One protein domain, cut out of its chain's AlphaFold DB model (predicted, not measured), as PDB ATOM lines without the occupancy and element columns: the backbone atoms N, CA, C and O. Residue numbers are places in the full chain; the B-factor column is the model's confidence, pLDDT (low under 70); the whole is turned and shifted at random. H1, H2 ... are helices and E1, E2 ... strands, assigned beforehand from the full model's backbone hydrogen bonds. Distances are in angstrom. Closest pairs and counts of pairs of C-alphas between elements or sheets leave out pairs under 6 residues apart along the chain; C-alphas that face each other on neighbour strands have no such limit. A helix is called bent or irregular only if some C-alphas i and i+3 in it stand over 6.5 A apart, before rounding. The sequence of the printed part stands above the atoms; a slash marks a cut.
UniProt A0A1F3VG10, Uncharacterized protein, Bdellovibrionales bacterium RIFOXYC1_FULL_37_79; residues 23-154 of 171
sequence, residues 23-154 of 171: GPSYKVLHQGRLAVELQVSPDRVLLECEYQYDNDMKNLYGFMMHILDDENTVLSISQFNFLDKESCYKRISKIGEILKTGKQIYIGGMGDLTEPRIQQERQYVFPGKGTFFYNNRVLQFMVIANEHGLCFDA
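This is residues 23 to 154 of the 171 residues of an uncharacterized protein of Bdellovibrionales bacterium RIFOXYC1_FULL_37_79 (UniProt A0A1F3VG10). A strongly twisted sheet of nine strands folds about its long, bent strand E8 into two wings, E3, E4 and E5 in one and E1, E2 and E6 in the other; the helix H1 packs in the angle between E3 and E4 and the last part of E8 with E9. The printed part has 132 residues, with nine named strands and one named helix in the order E1 E2 E3 E4 E5 H1 E6 E7 E8 E9: mixed, helices and strands. The branched sheet is mixed: E5 and E8 are parallel, its other neighbour pairs antiparallel. The whole is compact, with a radius of gyration of the C-alphas of 14.5 A and spans of 43 by 38 by 35 A.

E8, residues 130 to 146, bends by 110 degrees at residue 142. On one side of it lie E5, residues 73 to 78, and E9, residues 151 to 153; on the other side lie E6, residues 105 to 110, and E7, residues 123 to 126. E5 is parallel to E8, with N 78 and O 139 2.9 A apart. E6 is antiparallel to E8, with N 106 and O 145 2.8 A apart. E7 and E8 form a hairpin, N 124 to O 132 2.8 A, and E8 and E9 another, N 152 to O 144 2.8 A; E7 E8 E9 is a meander, each strand the antiparallel neighbour of the one before. E4, residues 60 to 68, forms hairpins with E5, N 77 to O 65 2.7 A, and with E3, residues 45 to 52, N 52 to O 60 2.8 A; E3 E4 E5 is a second meander. E2, residues 35 to 40, is antiparallel to E6, N 36 to O 109 2.8 A, and forms a hairpin with E1, residues 26 to 31, N 27 to O 39 2.8 A. H1, residues 85 to 101, is on the sheet at a height of 7.3 A, only just over E4 alone: 4 of its C-alphas fall on E4, 2 each on E6 and E8. It runs along the strands, at 18 degrees to E4 on the local plane. Its closest C-alphas to E4 are Lys 85 to Tyr 61, 5.9 A, and to E8 Ile 98 to Asn 146, 6.2 A. Every O i to N i+4 pair of H1 is within hydrogen-bond range. E1 and E3 are apart.

E1 begins at C-alpha 26, (-43.543, 37.831, -3.484), and E9 ends at C-alpha 153, (-44.367, 41.791, 15.977). E4 is 25.5 A long, E8 25.4 A, H1 24.7 A and E3 21.3 A.

The C-alphas farthest apart, of Gly 23 and Asp 56, are 45.7 A apart. The printed part has no cut. The link E6 to E7, residues 111 to 122, is long. Residues 23 to 24 have pLDDT under 70.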
ATOM      1  N   GLY A  23     -44.977  41.132 -12.029       50.84
ATOM      2  CA  GLY A  23     -43.824  40.843 -11.191       50.84
ATOM      3  C   GLY A  23     -44.194  39.761 -10.175       50.84
ATOM      4  O   GLY A  23     -45.378  39.610  -9.866       50.84
ATOM      5  N   PRO A  24     -43.206  39.021  -9.651       55.03
ATOM      6  CA  PRO A  24     -43.467  37.978  -8.676       55.03
ATOM      7  C   PRO A  24     -44.232  38.553  -7.474       55.03
ATOM      8  O   PRO A  24     -43.769  39.471  -6.800       55.03
ATOM      9  N   SER A  25     -45.405  37.987  -7.230       76.81
ATOM     10  CA  SER A  25     -46.312  38.115  -6.083       76.81
ATOM     11  C   SER A  25     -45.609  38.289  -4.739       76.81
ATOM     12  O   SER A  25     -46.025  39.123  -3.929       76.81
ATOM     13  N   TYR A  26     -44.515  37.555  -4.529       87.81
ATOM     14  CA  TYR A  26     -43.543  37.831  -3.484       87.81
ATOM     15  C   TYR A  26     -42.108  37.542  -3.918       87.81
ATOM     16  O   TYR A  26     -41.830  36.658  -4.730       87.81
ATOM     17  N   LYS A  27     -41.173  38.254  -3.293       91.19
ATOM     18  CA  LYS A  27     -39.730  38.070  -3.436       91.19
ATOM     19  C   LYS A  27     -39.126  37.692  -2.089       91.19
ATOM     20  O   LYS A  27     -39.338  38.392  -1.103       91.19
ATOM     21  N   VAL A  28     -38.332  36.625  -2.053       92.38
ATOM     22  CA  VAL A  28     -37.490  36.316  -0.889       92.38
ATOM     23  C   VAL A  28     -36.313  37.293  -0.894       92.38
ATOM     24  O   VAL A  28     -35.504  37.287  -1.823       92.38
ATOM     25  N   LEU A  29     -36.249  38.179   0.100       91.44
ATOM     26  CA  LEU A  29     -35.155  39.141   0.258       91.44
ATOM     27  C   LEU A  29     -33.962  38.522   0.981       91.44
ATOM     28  O   LEU A  29     -32.815  38.792   0.625       91.44
ATOM     29  N   HIS A  30     -34.246  37.686   1.977       90.44
ATOM     30  CA  HIS A  30     -33.246  36.996   2.773       90.44
ATOM     31  C   HIS A  30     -33.723  35.586   3.125       90.44
ATOM     32  O   HIS A  30     -34.870  35.400   3.526       90.44
ATOM     33  N   GLN A  31     -32.816  34.616   3.011       91.19
ATOM     34  CA  GLN A  31     -32.999  33.235   3.452       91.19
ATOM     35  C   GLN A  31     -31.816  32.868   4.351       91.19
ATOM     36  O   GLN A  31     -30.714  32.601   3.872       91.19
ATOM     37  N   GLY A  32     -32.047  32.893   5.660       86.38
ATOM     38  CA  GLY A  32     -31.130  32.356   6.659       86.38
ATOM     39  C   GLY A  32     -31.373  30.863   6.891       86.38
ATOM     40  O   GLY A  32     -32.187  30.235   6.216       86.38
ATOM     41  N   ARG A  33     -30.700  30.285   7.897       82.19
ATOM     42  CA  ARG A  33     -30.866  28.860   8.245       82.19
ATOM     43  C   ARG A  33     -32.290  28.511   8.693       82.19
ATOM     44  O   ARG A  33     -32.742  27.409   8.437       82.19
ATOM     45  N   LEU A  34     -32.951  29.423   9.407       83.94
ATOM     46  CA  LEU A  34     -34.301  29.222   9.949       83.94
ATOM     47  C   LEU A  34     -35.180  30.468   9.831       83.94
ATOM     48  O   LEU A  34     -36.271  30.467  10.378       83.94
ATOM     49  N   ALA A  35     -34.703  31.539   9.197       90.75
ATOM     50  CA  ALA A  35     -35.384  32.827   9.170       90.75
ATOM     51  C   ALA A  35     -35.469  33.334   7.732       90.75
ATOM     52  O   ALA A  35     -34.482  33.288   6.996       90.75
ATOM     53  N   VAL A  36     -36.641  33.829   7.355       93.00
ATOM     54  CA  VAL A  36     -36.961  34.262   5.997       93.00
ATOM     55  C   VAL A  36     -37.550  35.662   6.043       93.00
ATOM     56  O   VAL A  36     -38.418  35.935   6.869       93.00
ATOM     57  N   GLU A  37     -37.102  36.523   5.130       94.06
ATOM     58  CA  GLU A  37     -37.744  37.808   4.852       94.06
ATOM     59  C   GLU A  37     -38.344  37.799   3.450       94.06
ATOM     60  O   GLU A  37     -37.667  37.521   2.454       94.06
ATOM     61  N   LEU A  38     -39.622  38.151   3.383       94.50
ATOM     62  CA  LEU A  38     -40.391  38.295   2.161       94.50
ATOM     63  C   LEU A  38     -40.701  39.761   1.909       94.50
ATOM     64  O   LEU A  38     -41.075  40.484   2.826       94.50
ATOM     65  N   GLN A  39     -40.632  40.163   0.650       94.62
ATOM     66  CA  GLN A  39     -41.242  41.379   0.136       94.62
ATOM     67  C   GLN A  39     -42.474  40.985  -0.672       94.62
ATOM     68  O   GLN A  39     -42.354  40.211  -1.622       94.62
ATOM     69  N   VAL A  40     -43.642  41.506  -0.311       94.94
ATOM     70  CA  VAL A  40     -44.923  41.152  -0.936       94.94
ATOM     71  C   VAL A  40     -45.733  42.394  -1.283       94.94
ATOM     72  O   VAL A  40     -45.620  43.433  -0.624       94.94
ATOM     73  N   SER A  41     -46.573  42.277  -2.312       94.12
ATOM     74  CA  SER A  41     -47.569  43.310  -2.610       94.12
ATOM     75  C   SER A  41     -48.759  43.176  -1.645       94.12
ATOM     76  O   SER A  41     -49.217  42.053  -1.414       94.12
ATOM     77  N   PRO A  42     -49.285  44.276  -1.071       94.81
ATOM     78  CA  PRO A  42     -50.330  44.201  -0.048       94.81
ATOM     79  C   PRO A  42     -51.608  43.479  -0.499       94.81
ATOM     80  O   PRO A  42     -52.249  42.801   0.296       94.81
ATOM     81  N   ASP A  43     -51.977  43.585  -1.776       93.69
ATOM     82  CA  ASP A  43     -53.177  42.969  -2.356       93.69
ATOM     83  C   ASP A  43     -53.111  41.435  -2.450       93.69
ATOM     84  O   ASP A  43     -54.143  40.790  -2.685       93.69
ATOM     85  N   ARG A  44     -51.916  40.863  -2.255       94.81
ATOM     86  CA  ARG A  44     -51.640  39.422  -2.227       94.81
ATOM     87  C   ARG A  44     -51.638  38.833  -0.821       94.81
ATOM     88  O   ARG A  44     -51.506  37.621  -0.690       94.81
ATOM     89  N   VAL A  45     -51.791  39.661   0.213       96.38
ATOM     90  CA  VAL A  45     -51.826  39.218   1.608       96.38
ATOM     91  C   VAL A  45     -53.272  39.111   2.076       96.38
ATOM     92  O   VAL A  45     -54.017  40.091   2.059       96.38
ATOM     93  N   LEU A  46     -53.662  37.925   2.531       96.31
ATOM     94  CA  LEU A  46     -54.948  37.675   3.177       96.31
ATOM     95  C   LEU A  46     -54.719  37.340   4.646       96.31
ATOM     96  O   LEU A  46     -53.765  36.644   4.980       96.31
ATOM     97  N   LEU A  47     -55.581  37.856   5.519       96.94
ATOM     98  CA  LEU A  47     -55.493  37.664   6.963       96.94
ATOM     99  C   LEU A  47     -56.711  36.881   7.438       96.94
ATOM    100  O   LEU A  47     -57.838  37.242   7.098       96.94
ATOM    101  N   GLU A  48     -56.485  35.866   8.262       95.56
ATOM    102  CA  GLU A  48     -57.532  34.990   8.773       95.56
ATOM    103  C   GLU A  48     -57.372  34.728  10.273       95.56
ATOM    104  O   GLU A  48     -56.268  34.697  10.823       95.56
ATOM    105  N   CYS A  49     -58.515  34.558  10.935       94.75
ATOM    106  CA  CYS A  49     -58.619  34.057  12.300       94.75
ATOM    107  C   CYS A  49     -59.411  32.759  12.241       94.75
ATOM    108  O   CYS A  49     -60.634  32.784  12.093       94.75
ATOM    109  N   GLU A  50     -58.714  31.635  12.340       93.31
ATOM    110  CA  GLU A  50     -59.318  30.308  12.270       93.31
ATOM    111  C   GLU A  50     -59.686  29.835  13.676       93.31
ATOM    112  O   GLU A  50     -58.855  29.892  14.582       93.31
ATOM    113  N   TYR A  51     -60.920  29.370  13.877       92.56
ATOM    114  CA  TYR A  51     -61.304  28.724  15.133       92.56
ATOM    115  C   TYR A  51     -60.572  27.385  15.261       92.56
ATOM    116  O   TYR A  51     -60.693  26.525  14.391       92.56
ATOM    117  N   GLN A  52     -59.844  27.205  16.358       90.00
ATOM    118  CA  GLN A  52     -59.091  25.993  16.649       90.00
ATOM    119  C   GLN A  52     -59.900  25.153  17.632       90.00
ATOM    120  O   GLN A  52     -60.179  25.574  18.758       90.00
ATOM    121  N   TYR A  53     -60.328  23.977  17.178       85.88
ATOM    122  CA  TYR A  53     -61.032  23.032  18.030       85.88
ATOM    123  C   TYR A  53     -60.019  22.273  18.888       85.88
ATOM    124  O   TYR A  53     -59.196  21.524  18.365       85.88
ATOM    125  N   ASP A  54     -60.116  22.450  20.201       86.44
ATOM    126  CA  ASP A  54     -59.356  21.716  21.203       86.44
ATOM    127  C   ASP A  54     -60.342  21.115  22.220       86.44
ATOM    128  O   ASP A  54     -61.359  21.731  22.556       86.44
ATOM    129  N   ASN A  55     -60.094  19.877  22.653       80.81
ATOM    130  CA  ASN A  55     -61.009  19.164  23.548       80.81
ATOM    131  C   ASN A  55     -61.005  19.743  24.972       80.81
ATOM    132  O   ASN A  55     -62.023  19.658  25.663       80.81
ATOM    133  N   ASP A  56     -59.894  20.346  25.388       86.12
ATOM    134  CA  ASP A  56     -59.665  20.831  26.747       86.12
ATOM    135  C   ASP A  56     -59.879  22.348  26.851       86.12
ATOM    136  O   ASP A  56     -60.273  22.867  27.900       86.12
ATOM    137  N   MET A  57     -59.671  23.075  25.751       80.19
ATOM    138  CA  MET A  57     -59.752  24.533  25.697       80.19
ATOM    139  C   MET A  57     -60.785  25.023  24.676       80.19
ATOM    140  O   MET A  57     -60.721  24.740  23.483       80.19
ATOM    141  N   LYS A  58     -61.740  25.838  25.137       87.44
ATOM    142  CA  LYS A  58     -62.751  26.474  24.275       87.44
ATOM    143  C   LYS A  58     -62.297  27.863  23.831       87.44
ATOM    144  O   LYS A  58     -61.612  28.559  24.575       87.44
ATOM    145  N   ASN A  59     -62.792  28.307  22.674       89.38
ATOM    146  CA  ASN A  59     -62.579  29.658  22.130       89.38
ATOM    147  C   ASN A  59     -61.123  29.983  21.764       89.38
ATOM    148  O   ASN A  59     -60.701  31.134  21.889       89.38
ATOM    149  N   LEU A  60     -60.380  28.985  21.286       93.56
ATOM    150  CA  LEU A  60     -59.048  29.184  20.734       93.56
ATOM    151  C   LEU A  60     -59.130  29.590  19.264       93.56
ATOM    152  O   LEU A  60     -59.925  29.052  18.493       93.56
ATOM    153  N   TYR A  61     -58.293  30.542  18.880       95.12
ATOM    154  CA  TYR A  61     -58.170  31.030  17.517       95.12
ATOM    155  C   TYR A  61     -56.704  31.035  17.086       95.12
ATOM    156  O   TYR A  61     -55.820  31.444  17.840       95.12
ATOM    157  N   GLY A  62     -56.453  30.593  15.858       94.56
ATOM    158  CA  GLY A  62     -55.165  30.700  15.187       94.56
ATOM    159  C   GLY A  62     -55.146  31.927  14.284       94.56
ATOM    160  O   GLY A  62     -56.057  32.120  13.479       94.56
ATOM    161  N   PHE A  63     -54.110  32.755  14.411       95.69
ATOM    162  CA  PHE A  63     -53.854  33.818  13.442       95.69
ATOM    163  C   PHE A  63     -53.094  33.248  12.245       95.69
ATOM    164  O   PHE A  63     -52.029  32.639  12.404       95.69
ATOM    165  N   MET A  64     -53.630  33.487  11.052       96.19
ATOM    166  CA  MET A  64     -53.048  33.055   9.790       96.19
ATOM    167  C   MET A  64     -52.948  34.211   8.802       96.19
ATOM    168  O   MET A  64     -53.778  35.119   8.757       96.19
ATOM    169  N   MET A  65     -51.908  34.155   7.987       97.12
ATOM    170  CA  MET A  65     -51.653  35.055   6.883       97.12
ATOM    171  C   MET A  65     -51.333  34.217   5.649       97.12
ATOM    172  O   MET A  65     -50.403  33.416   5.658       97.12
ATOM    173  N   HIS A  66     -52.095  34.398   4.580       96.44
ATOM    174  CA  HIS A  66     -51.871  33.722   3.307       96.44
ATOM    175  C   HIS A  66     -51.275  34.696   2.303       96.44
ATOM    176  O   HIS A  66     -51.799  35.793   2.110       96.44
ATOM    177  N   ILE A  67     -50.194  34.282   1.648       96.06
ATOM    178  CA  ILE A  67     -49.593  35.015   0.537       96.06
ATOM    179  C   ILE A  67     -49.946  34.275  -0.747       96.06
ATOM    180  O   ILE A  67     -49.504  33.144  -0.965       96.06
ATOM    181  N   LEU A  68     -50.754  34.933  -1.574       94.25
ATOM    182  CA  LEU A  68     -51.165  34.454  -2.888       94.25
ATOM    183  C   LEU A  68     -50.025  34.637  -3.880       94.25
ATOM    184  O   LEU A  68     -49.543  35.763  -4.031       94.25
ATOM    185  N   ASP A  69     -49.645  33.579  -4.591       88.12
ATOM    186  CA  ASP A  69     -48.632  33.667  -5.636       88.12
ATOM    187  C   ASP A  69     -49.159  33.592  -7.070       88.12
ATOM    188  O   ASP A  69     -50.349  33.383  -7.313       88.12
ATOM    189  N   ASP A  70     -48.278  33.865  -8.035       85.75
ATOM    190  CA  ASP A  70     -48.651  33.956  -9.455       85.75
ATOM    191  C   ASP A  70     -48.847  32.589 -10.114       85.75
ATOM    192  O   ASP A  70     -49.374  32.512 -11.219       85.75
ATOM    193  N   GLU A  71     -48.473  31.510  -9.424       88.19
ATOM    194  CA  GLU A  71     -48.725  30.131  -9.846       88.19
ATOM    195  C   GLU A  71     -50.092  29.631  -9.335       88.19
ATOM    196  O   GLU A  71     -50.391  28.442  -9.398       88.19
ATOM    197  N   ASN A  72     -50.947  30.539  -8.839       89.12
ATOM    198  CA  ASN A  72     -52.192  30.228  -8.135       89.12
ATOM    199  C   ASN A  72     -51.964  29.289  -6.948       89.12
ATOM    200  O   ASN A  72     -52.767  28.388  -6.693       89.12
ATOM    201  N   THR A  73     -50.882  29.501  -6.201       92.25
ATOM    202  CA  THR A  73     -50.629  28.784  -4.958       92.25
ATOM    203  C   THR A  73     -50.573  29.713  -3.747       92.25
ATOM    204  O   THR A  73     -50.585  30.940  -3.867       92.25
ATOM    205  N   VAL A  74     -50.590  29.125  -2.553       94.31
ATOM    206  CA  VAL A  74     -50.601  29.829  -1.267       94.31
ATOM    207  C   VAL A  74     -49.416  29.393  -0.431       94.31
ATOM    208  O   VAL A  74     -49.296  28.216  -0.086       94.31
ATOM    209  N   LEU A  75     -48.597  30.374  -0.050       94.75
ATOM    210  CA  LEU A  75     -47.703  30.279   1.099       94.75
ATOM    211  C   LEU A  75     -48.492  30.659   2.356       94.75
ATOM    212  O   LEU A  75     -49.050  31.757   2.436       94.75
ATOM    213  N   SER A  76     -48.527  29.762   3.336       94.62
ATOM    214  CA  SER A  76     -49.196  30.013   4.613       94.62
ATOM    215  C   SER A  76     -48.196  30.500   5.652       94.62
ATOM    216  O   SER A  76     -47.113  29.949   5.810       94.62
ATOM    217  N   ILE A  77     -48.563  31.528   6.397       95.75
ATOM    218  CA  ILE A  77     -47.797  32.042   7.524       95.75
ATOM    219  C   ILE A  77     -48.712  31.976   8.735       95.75
ATOM    220  O   ILE A  77     -49.784  32.573   8.733       95.75
ATOM    221  N   SER A  78     -48.325  31.236   9.765       94.38
ATOM    222  CA  SER A  78     -49.162  31.045  10.945       94.38
ATOM    223  C   SER A  78     -48.432  31.451  12.207       94.38
ATOM    224  O   SER A  78     -47.214  31.316  12.340       94.38
ATOM    225  N   GLN A  79     -49.193  31.957  13.164       89.25
ATOM    226  CA  GLN A  79     -48.703  32.069  14.521       89.25
ATOM    227  C   GLN A  79     -49.076  30.803  15.285       89.25
ATOM    228  O   GLN A  79     -50.253  30.500  15.438       89.25
ATOM    229  N   PHE A  80     -48.075  30.072  15.779       84.19
ATOM    230  CA  PHE A  80     -48.297  28.798  16.476       84.19
ATOM    231  C   PHE A  80     -48.920  28.934  17.870       84.19
ATOM    232  O   PHE A  80     -49.350  27.939  18.444       84.19
ATOM    233  N   ASN A  81     -48.988  30.149  18.417       85.62
ATOM    234  CA  ASN A  81     -49.673  30.390  19.681       85.62
ATOM    235  C   ASN A  81     -51.164  30.611  19.431       85.62
ATOM    236  O   ASN A  81     -51.536  31.430  18.587       85.62
ATOM    237  N   PHE A  82     -51.999  29.944  20.223       90.31
ATOM    238  CA  PHE A  82     -53.431  30.207  20.244       90.31
ATOM    239  C   PHE A  82     -53.734  31.562  20.883       90.31
ATOM    240  O   PHE A  82     -53.064  32.005  21.817       90.31
ATOM    241  N   LEU A  83     -54.766  32.211  20.364       91.62
ATOM    242  CA  LEU A  83     -55.275  33.492  20.826       91.62
ATOM    243  C   LEU A  83     -56.737  33.332  21.219       91.62
ATOM    244  O   LEU A  83     -57.449  32.492  20.669       91.62
ATOM    245  N   ASP A  84     -57.216  34.188  22.114       93.88
ATOM    246  CA  ASP A  84     -58.652  34.416  22.193       93.88
ATOM    247  C   ASP A  84     -59.146  35.149  20.926       93.88
ATOM    248  O   ASP A  84     -58.374  35.742  20.157       93.88
ATOM    249  N   LYS A  85     -60.463  35.111  20.710       94.94
ATOM    250  CA  LYS A  85     -61.119  35.722  19.549       94.94
ATOM    251  C   LYS A  85     -60.765  37.204  19.390       94.94
ATOM    252  O   LYS A  85     -60.437  37.642  18.288       94.94
ATOM    253  N   GLU A  86     -60.859  37.979  20.467       95.62
ATOM    254  CA  GLU A  86     -60.668  39.431  20.439       95.62
ATOM    255  C   GLU A  86     -59.219  39.776  20.091       95.62
ATOM    256  O   GLU A  86     -58.969  40.577  19.186       95.62
ATOM    257  N   SER A  87     -58.269  39.102  20.735       93.81
ATOM    258  CA  SER A  87     -56.842  39.206  20.455       93.81
ATOM    259  C   SER A  87     -56.529  38.889  18.994       93.81
ATOM    260  O   SER A  87     -55.781  39.634  18.361       93.81
ATOM    261  N   CYS A  88     -57.130  37.841  18.423       95.25
ATOM    262  CA  CYS A  88     -56.927  37.494  17.018       95.25
ATOM    263  C   CYS A  88     -57.440  38.598  16.071       95.25
ATOM    264  O   CYS A  88     -56.690  39.102  15.229       95.25
ATOM    265  N   TYR A  89     -58.682  39.065  16.245       96.06
ATOM    266  CA  TYR A  89     -59.237  40.130  15.396       96.06
ATOM    267  C   TYR A  89     -58.526  41.475  15.573       96.06
ATOM    268  O   TYR A  89     -58.355  42.215  14.599       96.06
ATOM    269  N   LYS A  90     -58.046  41.793  16.781       95.38
ATOM    270  CA  LYS A  90     -57.222  42.982  17.029       95.38
ATOM    271  C   LYS A  90     -55.935  42.946  16.202       95.38
ATOM    272  O   LYS A  90     -55.536  43.976  15.656       95.38
ATOM    273  N   ARG A  91     -55.319  41.768  16.050       94.62
ATOM    274  CA  ARG A  91     -54.145  41.572  15.184       94.62
ATOM    275  C   ARG A  91     -54.481  41.753  13.715       94.62
ATOM    276  O   ARG A  91     -53.794  42.529  13.057       94.62
ATOM    277  N   ILE A  92     -55.564  41.139  13.228       96.62
ATOM    278  CA  ILE A  92     -56.049  41.369  11.855       96.62
ATOM    279  C   ILE A  92     -56.233  42.862  11.595       96.62
ATOM    280  O   ILE A  92     -55.773  43.365  10.575       96.62
ATOM    281  N   SER A  93     -56.869  43.587  12.520       97.19
ATOM    282  CA  SER A  93     -57.090  45.023  12.355       97.19
ATOM    283  C   SER A  93     -55.774  45.796  12.266       97.19
ATOM    284  O   SER A  93     -55.625  46.642  11.386       97.19
ATOM    285  N   LYS A  94     -54.808  45.508  13.146       96.00
ATOM    286  CA  LYS A  94     -53.515  46.208  13.167       96.00
ATOM    287  C   LYS A  94     -52.666  45.904  11.942       96.00
ATOM    288  O   LYS A  94     -52.133  46.817  11.322       96.00
ATOM    289  N   ILE A  95     -52.588  44.639  11.549       96.94
ATOM    290  CA  ILE A  95     -51.868  44.239  10.340       96.94
ATOM    291  C   ILE A  95     -52.582  44.787   9.097       96.94
ATOM    292  O   ILE A  95     -51.932  45.281   8.182       96.94
ATOM    293  N   GLY A  96     -53.914  44.822   9.095       97.81
ATOM    294  CA  GLY A  96     -54.704  45.453   8.043       97.81
ATOM    295  C   GLY A  96     -54.398  46.944   7.857       97.81
ATOM    296  O   GLY A  96     -54.377  47.415   6.724       97.81
ATOM    297  N   GLU A  97     -54.114  47.693   8.927       97.38
ATOM    298  CA  GLU A  97     -53.644  49.088   8.830       97.38
ATOM    299  C   GLU A  97     -52.278  49.173   8.120       97.38
ATOM    300  O   GLU A  97     -52.089  50.025   7.247       97.38
ATOM    301  N   ILE A  98     -51.347  48.264   8.433       96.19
ATOM    302  CA  ILE A  98     -50.021  48.182   7.791       96.19
ATOM    303  C   ILE A  98     -50.166  47.887   6.294       96.19
ATOM    304  O   ILE A  98     -49.553  48.572   5.474       96.19
ATOM    305  N   LEU A  99     -51.016  46.916   5.940       97.44
ATOM    306  CA  LEU A  99     -51.289  46.529   4.552       97.44
ATOM    307  C   LEU A  99     -51.951  47.657   3.751       97.44
ATOM    308  O   LEU A  99     -51.590  47.886   2.605       97.44
ATOM    309  N   LYS A 100     -52.910  48.378   4.344       97.50
ATOM    310  CA  LYS A 100     -53.627  49.472   3.665       97.50
ATOM    311  C   LYS A 100     -52.749  50.685   3.381       97.50
ATOM    312  O   LYS A 100     -53.024  51.428   2.445       97.50
ATOM    313  N   THR A 101     -51.760  50.931   4.232       96.19
ATOM    314  CA  THR A 101     -50.899  52.116   4.142       96.19
ATOM    315  C   THR A 101     -49.641  51.863   3.326       96.19
ATOM    316  O   THR A 101     -49.152  52.789   2.690       96.19
ATOM    317  N   GLY A 102     -49.119  50.636   3.337       93.75
ATOM    318  CA  GLY A 102     -47.924  50.266   2.589       93.75
ATOM    319  C   GLY A 102     -48.207  49.960   1.122       93.75
ATOM    320  O   GLY A 102     -49.255  49.427   0.772       93.75
ATOM    321  N   LYS A 103     -47.231  50.239   0.264       93.69
ATOM    322  CA  LYS A 103     -47.122  49.701  -1.099       93.69
ATOM    323  C   LYS A 103     -46.192  48.496  -1.145       93.69
ATOM    324  O   LYS A 103     -46.291  47.695  -2.068       93.69
ATOM    325  N   GLN A 104     -45.285  48.379  -0.175       93.06
ATOM    326  CA  GLN A 104     -44.354  47.265  -0.045       93.06
ATOM    327  C   GLN A 104     -44.429  46.711   1.368       93.06
ATOM    328  O   GLN A 104     -44.170  47.411   2.346       93.06
ATOM    329  N   ILE A 105     -44.771  45.433   1.469       95.38
ATOM    330  CA  ILE A 105     -44.927  44.760   2.750       95.38
ATOM    331  C   ILE A 105     -43.750  43.816   2.944       95.38
ATOM    332  O   ILE A 105     -43.432  43.015   2.068       95.38
ATOM    333  N   TYR A 106     -43.111  43.925   4.100       94.69
ATOM    334  CA  TYR A 106     -42.008  43.080   4.525       94.69
ATOM    335  C   TYR A 106     -42.524  42.126   5.591       94.69
ATOM    336  O   TYR A 106     -43.040  42.584   6.611       94.69
ATOM    337  N   ILE A 107     -42.409  40.822   5.362       95.25
ATOM    338  CA  ILE A 107     -42.858  39.797   6.308       95.25
ATOM    339  C   ILE A 107     -41.658  38.947   6.699       95.25
ATOM    340  O   ILE A 107     -41.014  38.345   5.842       95.25
ATOM    341  N   GLY A 108     -41.373  38.908   7.996       93.75
ATOM    342  CA  GLY A 108     -40.383  38.033   8.601       93.75
ATOM    343  C   GLY A 108     -41.051  36.825   9.249       93.75
ATOM    344  O   GLY A 108     -42.065  36.957   9.945       93.75
ATOM    345  N   GLY A 109     -40.465  35.649   9.053       93.62
ATOM    346  CA  GLY A 109     -40.927  34.425   9.694       93.62
ATOM    347  C   GLY A 109     -39.848  33.360   9.819       93.62
ATOM    348  O   GLY A 109     -38.817  33.437   9.148       93.62
ATOM    349  N   MET A 110     -40.088  32.360  10.671       93.25
ATOM    350  CA  MET A 110     -39.221  31.185  10.752       93.25
ATOM    351  C   MET A 110     -39.674  30.085   9.801       93.25
ATOM    352  O   MET A 110     -40.859  29.776   9.725       93.25
ATOM    353  N   GLY A 111     -38.728  29.458   9.118       92.00
ATOM    354  CA  GLY A 111     -38.979  28.343   8.215       92.00
ATOM    355  C   GLY A 111     -37.951  28.278   7.096       92.00
ATOM    356  O   GLY A 111     -36.944  28.992   7.114       92.00
ATOM    357  N   ASP A 112     -38.214  27.409   6.129       91.12
ATOM    358  CA  ASP A 112     -37.342  27.193   4.984       91.12
ATOM    359  C   ASP A 112     -38.139  27.301   3.687       91.12
ATOM    360  O   ASP A 112     -39.133  26.606   3.471       91.12
ATOM    361  N   LEU A 113     -37.700  28.223   2.839       91.44
ATOM    362  CA  LEU A 113     -38.269  28.502   1.535       91.44
ATOM    363  C   LEU A 113     -37.288  28.129   0.403       91.44
ATOM    364  O   LEU A 113     -37.493  28.573  -0.725       91.44
ATOM    365  N   THR A 114     -36.245  27.338   0.660       89.06
ATOM    366  CA  THR A 114     -35.290  26.892  -0.371       89.06
ATOM    367  C   THR A 114     -35.855  25.812  -1.292       89.06
ATOM    368  O   THR A 114     -35.529  25.796  -2.478       89.06
ATOM    369  N   GLU A 115     -36.737  24.959  -0.773       86.50
ATOM    370  CA  GLU A 115     -37.411  23.925  -1.557       86.50
ATOM    371  C   GLU A 115     -38.346  24.536  -2.622       86.50
ATOM    372  O   GLU A 115     -38.970  25.586  -2.390       86.50
ATOM    373  N   PRO A 116     -38.469  23.893  -3.800       85.06
ATOM    374  CA  PRO A 116     -39.345  24.361  -4.863       85.06
ATOM    375  C   PRO A 116     -40.816  24.323  -4.434       85.06
ATOM    376  O   PRO A 116     -41.229  23.565  -3.555       85.06
ATOM    377  N   ARG A 117     -41.640  25.141  -5.093       86.94
ATOM    378  CA  ARG A 117     -43.094  25.124  -4.903       86.94
ATOM    379  C   ARG A 117     -43.656  23.808  -5.441       86.94
ATOM    380  O   ARG A 117     -43.381  23.443  -6.581       86.94
ATOM    381  N   ILE A 118     -44.455  23.114  -4.631       85.56
ATOM    382  CA  ILE A 118     -45.145  21.885  -5.039       85.56
ATOM    383  C   ILE A 118     -46.638  22.112  -4.877       85.56
ATOM    384  O   ILE A 118     -47.123  22.229  -3.754       85.56
ATOM    385  N   GLN A 119     -47.367  22.148  -5.989       86.88
ATOM    386  CA  GLN A 119     -48.821  22.246  -5.972       86.88
ATOM    387  C   GLN A 119     -49.423  20.983  -5.336       86.88
ATOM    388  O   GLN A 119     -49.229  19.877  -5.836       86.88
ATOM    389  N   GLN A 120     -50.135  21.151  -4.224       87.62
ATOM    390  CA  GLN A 120     -50.835  20.072  -3.525       87.62
ATOM    391  C   GLN A 120     -52.308  20.021  -3.933       87.62
ATOM    392  O   GLN A 120     -52.856  21.006  -4.416       87.62
ATOM    393  N   GLU A 121     -52.983  18.901  -3.671       89.38
ATOM    394  CA  GLU A 121     -54.424  18.757  -3.943       89.38
ATOM    395  C   GLU A 121     -55.296  19.676  -3.073       89.38
ATOM    396  O   GLU A 121     -56.394  20.062  -3.479       89.38
ATOM    397  N   ARG A 122     -54.812  20.052  -1.881       92.62
ATOM    398  CA  ARG A 122     -55.528  20.953  -0.970       92.62
ATOM    399  C   ARG A 122     -55.679  22.335  -1.605       92.62
ATOM    400  O   ARG A 122     -54.688  22.968  -1.967       92.62
ATOM    401  N   GLN A 123     -56.913  22.826  -1.657       93.56
ATOM    402  CA  GLN A 123     -57.260  24.134  -2.210       93.56
ATOM    403  C   GLN A 123     -57.806  25.073  -1.135       93.56
ATOM    404  O   GLN A 123     -58.472  24.648  -0.191       93.56
ATOM    405  N   TYR A 124     -57.553  26.360  -1.333       91.62
ATOM    406  CA  TYR A 124     -58.148  27.473  -0.613       91.62
ATOM    407  C   TYR A 124     -59.012  28.273  -1.582       91.62
ATOM    408  O   TYR A 124     -58.577  28.592  -2.689       91.62
ATOM    409  N   VAL A 125     -60.232  28.608  -1.167       93.69
ATOM    410  CA  VAL A 125     -61.137  29.462  -1.940       93.69
ATOM    411  C   VAL A 125     -61.292  30.774  -1.197       93.69
ATOM    412  O   VAL A 125     -61.891  30.820  -0.125       93.69
ATOM    413  N   PHE A 126     -60.770  31.846  -1.784       91.19
ATOM    414  CA  PHE A 126     -60.830  33.179  -1.202       91.19
ATOM    415  C   PHE A 126     -61.866  34.027  -1.952       91.19
ATOM    416  O   PHE A 126     -61.693  34.295  -3.151       91.19
ATOM    417  N   PRO A 127     -62.948  34.473  -1.282       89.38
ATOM    418  CA  PRO A 127     -63.984  35.284  -1.910       89.38
ATOM    419  C   PRO A 127     -63.408  36.519  -2.617       89.38
ATOM    420  O   PRO A 127     -62.664  37.301  -2.029       89.38
ATOM    421  N   GLY A 128     -63.732  36.684  -3.902       88.94
ATOM    422  CA  GLY A 128     -63.253  37.804  -4.723       88.94
ATOM    423  C   GLY A 128     -61.782  37.730  -5.160       88.94
ATOM    424  O   GLY A 128     -61.325  38.635  -5.855       88.94
ATOM    425  N   LYS A 129     -61.041  36.679  -4.784       89.69
ATOM    426  CA  LYS A 129     -59.638  36.460  -5.182       89.69
ATOM    427  C   LYS A 129     -59.453  35.206  -6.034       89.69
ATOM    428  O   LYS A 129     -58.574  35.197  -6.887       89.69
ATOM    429  N   GLY A 130     -60.292  34.188  -5.839       92.12
ATOM    430  CA  GLY A 130     -60.273  32.944  -6.610       92.12
ATOM    431  C   GLY A 130     -59.823  31.739  -5.787       92.12
ATOM    432  O   GLY A 130     -59.848  31.765  -4.555       92.12
ATOM    433  N   THR A 131     -59.439  30.678  -6.491       93.31
ATOM    434  CA  THR A 131     -58.996  29.410  -5.903       93.31
ATOM    435  C   THR A 131     -57.488  29.279  -6.026       93.31
ATOM    436  O   THR A 131     -56.939  29.481  -7.107       93.31
ATOM    437  N   PHE A 132     -56.837  28.906  -4.929       94.31
ATOM    438  CA  PHE A 132     -55.395  28.736  -4.854       94.31
ATOM    439  C   PHE A 132     -55.050  27.386  -4.245       94.31
ATOM    440  O   PHE A 132     -55.691  26.931  -3.300       94.31
ATOM    441  N   PHE A 133     -54.010  26.749  -4.756       94.69
ATOM    442  CA  PHE A 133     -53.525  25.481  -4.238       94.69
ATOM    443  C   PHE A 133     -52.540  25.704  -3.098       94.69
ATOM    444  O   PHE A 133     -51.725  26.620  -3.111       94.69
ATOM    445  N   TYR A 134     -52.578  24.848  -2.093       91.38
ATOM    446  CA  TYR A 134     -51.545  24.852  -1.072       91.38
ATOM    447  C   TYR A 134     -50.203  24.431  -1.688       91.38
ATOM    448  O   TYR A 134     -50.163  23.458  -2.440       91.38
ATOM    449  N   ASN A 135     -49.105  25.129  -1.372       90.69
ATOM    450  CA  ASN A 135     -47.782  24.801  -1.926       90.69
ATOM    451  C   ASN A 135     -46.835  24.070  -0.959       90.69
ATOM    452  O   ASN A 135     -45.633  23.997  -1.212       90.69
ATOM    453  N   ASN A 136     -47.368  23.548   0.150       89.12
ATOM    454  CA  ASN A 136     -46.622  22.867   1.214       89.12
ATOM    455  C   ASN A 136     -45.571  23.715   1.949       89.12
ATOM    456  O   ASN A 136     -44.742  23.172   2.678       89.12
ATOM    457  N   ARG A 137     -45.597  25.040   1.791       91.12
ATOM    458  CA  ARG A 137     -44.666  25.935   2.479       91.12
ATOM    459  C   ARG A 137     -45.399  26.671   3.584       91.12
ATOM    460  O   ARG A 137     -46.487  27.218   3.381       91.12
ATOM    461  N   VAL A 138     -44.783  26.660   4.762       92.44
ATOM    462  CA  VAL A 138     -45.292  27.318   5.962       92.44
ATOM    463  C   VAL A 138     -44.174  28.109   6.608       92.44
ATOM    464  O   VAL A 138     -43.062  27.601   6.750       92.44
ATOM    465  N   LEU A 139     -44.477  29.334   7.022       94.69
ATOM    466  CA  LEU A 139     -43.620  30.097   7.922       94.69
ATOM    467  C   LEU A 139     -44.313  30.308   9.265       94.69
ATOM    468  O   LEU A 139     -45.510  30.582   9.330       94.69
ATOM    469  N   GLN A 140     -43.539  30.259  10.340       95.25
ATOM    470  CA  GLN A 140     -43.951  30.790  11.628       95.25
ATOM    471  C   GLN A 140     -43.885  32.314  11.578       95.25
ATOM    472  O   GLN A 140     -42.821  32.878  11.328       95.25
ATOM    473  N   PHE A 141     -44.998  32.991  11.839       94.25
ATOM    474  CA  PHE A 141     -45.057  34.449  11.857       94.25
ATOM    475  C   PHE A 141     -44.133  35.037  12.934       94.25
ATOM    476  O   PHE A 141     -44.228  34.653  14.101       94.25
ATOM    477  N   MET A 142     -43.279  35.992  12.552       92.12
ATOM    478  CA  MET A 142     -42.474  36.779  13.491       92.12
ATOM    479  C   MET A 142     -42.833  38.258  13.428       92.12
ATOM    480  O   MET A 142     -43.196  38.837  14.442       92.12
ATOM    481  N   VAL A 143     -42.758  38.875  12.248       93.19
ATOM    482  CA  VAL A 143     -42.917  40.326  12.113       93.19
ATOM    483  C   VAL A 143     -43.507  40.691  10.758       93.19
ATOM    484  O   VAL A 143     -43.257  40.028   9.753       93.19
ATOM    485  N   ILE A 144     -44.275  41.773  10.714       94.62
ATOM    486  CA  ILE A 144     -44.680  42.441   9.479       94.62
ATOM    487  C   ILE A 144     -44.386  43.931   9.585       94.62
ATOM    488  O   ILE A 144     -44.596  44.543  10.630       94.62
ATOM    489  N   ALA A 145     -43.914  44.529   8.499       94.31
ATOM    490  CA  ALA A 145     -43.692  45.960   8.397       94.31
ATOM    491  C   ALA A 145     -44.006  46.468   6.990       94.31
ATOM    492  O   ALA A 145     -44.056  45.692   6.039       94.31
ATOM    493  N   ASN A 146     -44.168  47.778   6.840       93.88
ATOM    494  CA  ASN A 146     -44.213  48.427   5.532       93.88
ATOM    495  C   ASN A 146     -43.071  49.434   5.350       93.88
ATOM    496  O   ASN A 146     -42.300  49.708   6.275       93.88
ATOM    497  N   GLU A 147     -42.961  50.001   4.151       91.38
ATOM    498  CA  GLU A 147     -41.934  50.992   3.817       91.38
ATOM    499  C   GLU A 147     -42.060  52.307   4.609       91.38
ATOM    500  O   GLU A 147     -41.107  53.079   4.683       91.38
ATOM    501  N   HIS A 148     -43.213  52.557   5.237       91.25
ATOM    502  CA  HIS A 148     -43.456  53.719   6.096       91.25
ATOM    503  C   HIS A 148     -43.021  53.499   7.553       91.25
ATOM    504  O   HIS A 148     -43.137  54.407   8.377       91.25
ATOM    505  N   GLY A 149     -42.513  52.309   7.889       87.94
ATOM    506  CA  GLY A 149     -42.058  51.969   9.235       87.94
ATOM    507  C   GLY A 149     -43.182  51.617  10.212       87.94
ATOM    508  O   GLY A 149     -42.910  51.484  11.407       87.94
ATOM    509  N   LEU A 150     -44.425  51.445   9.739       91.69
ATOM    510  CA  LEU A 150     -45.457  50.789  10.542       91.69
ATOM    511  C   LEU A 150     -45.128  49.308  10.636       91.69
ATOM    512  O   LEU A 150     -44.694  48.709   9.649       91.69
ATOM    513  N   CYS A 151     -45.338  48.722  11.809       92.00
ATOM    514  CA  CYS A 151     -45.006  47.330  12.014       92.00
ATOM    515  C   CYS A 151     -45.845  46.651  13.097       92.00
ATOM    516  O   CYS A 151     -46.493  47.313  13.913       92.00
ATOM    517  N   PHE A 152     -45.798  45.323  13.088       92.94
ATOM    518  CA  PHE A 152     -46.384  44.463  14.098       92.94
ATOM    519  C   PHE A 152     -45.504  43.224  14.294       92.94
ATOM    520  O   PHE A 152     -45.207  42.517  13.332       92.94
ATOM    521  N   ASP A 153     -45.116  42.964  15.536       91.19
ATOM    522  CA  ASP A 153     -44.367  41.791  15.977       91.19
ATOM    523  C   ASP A 153     -45.297  40.763  16.642       91.19
ATOM    524  O   ASP A 153     -46.246  41.105  17.351       91.19
ATOM    525  N   ALA A 154     -45.038  39.478  16.418       88.94
ATOM    526  CA  ALA A 154     -45.859  38.379  16.912       88.94
ATOM    527  C   ALA A 154     -45.871  38.267  18.450       88.94
ATOM    528  O   ALA A 154     -46.843  37.731  19.000       88.94
TER     529      ALA A 154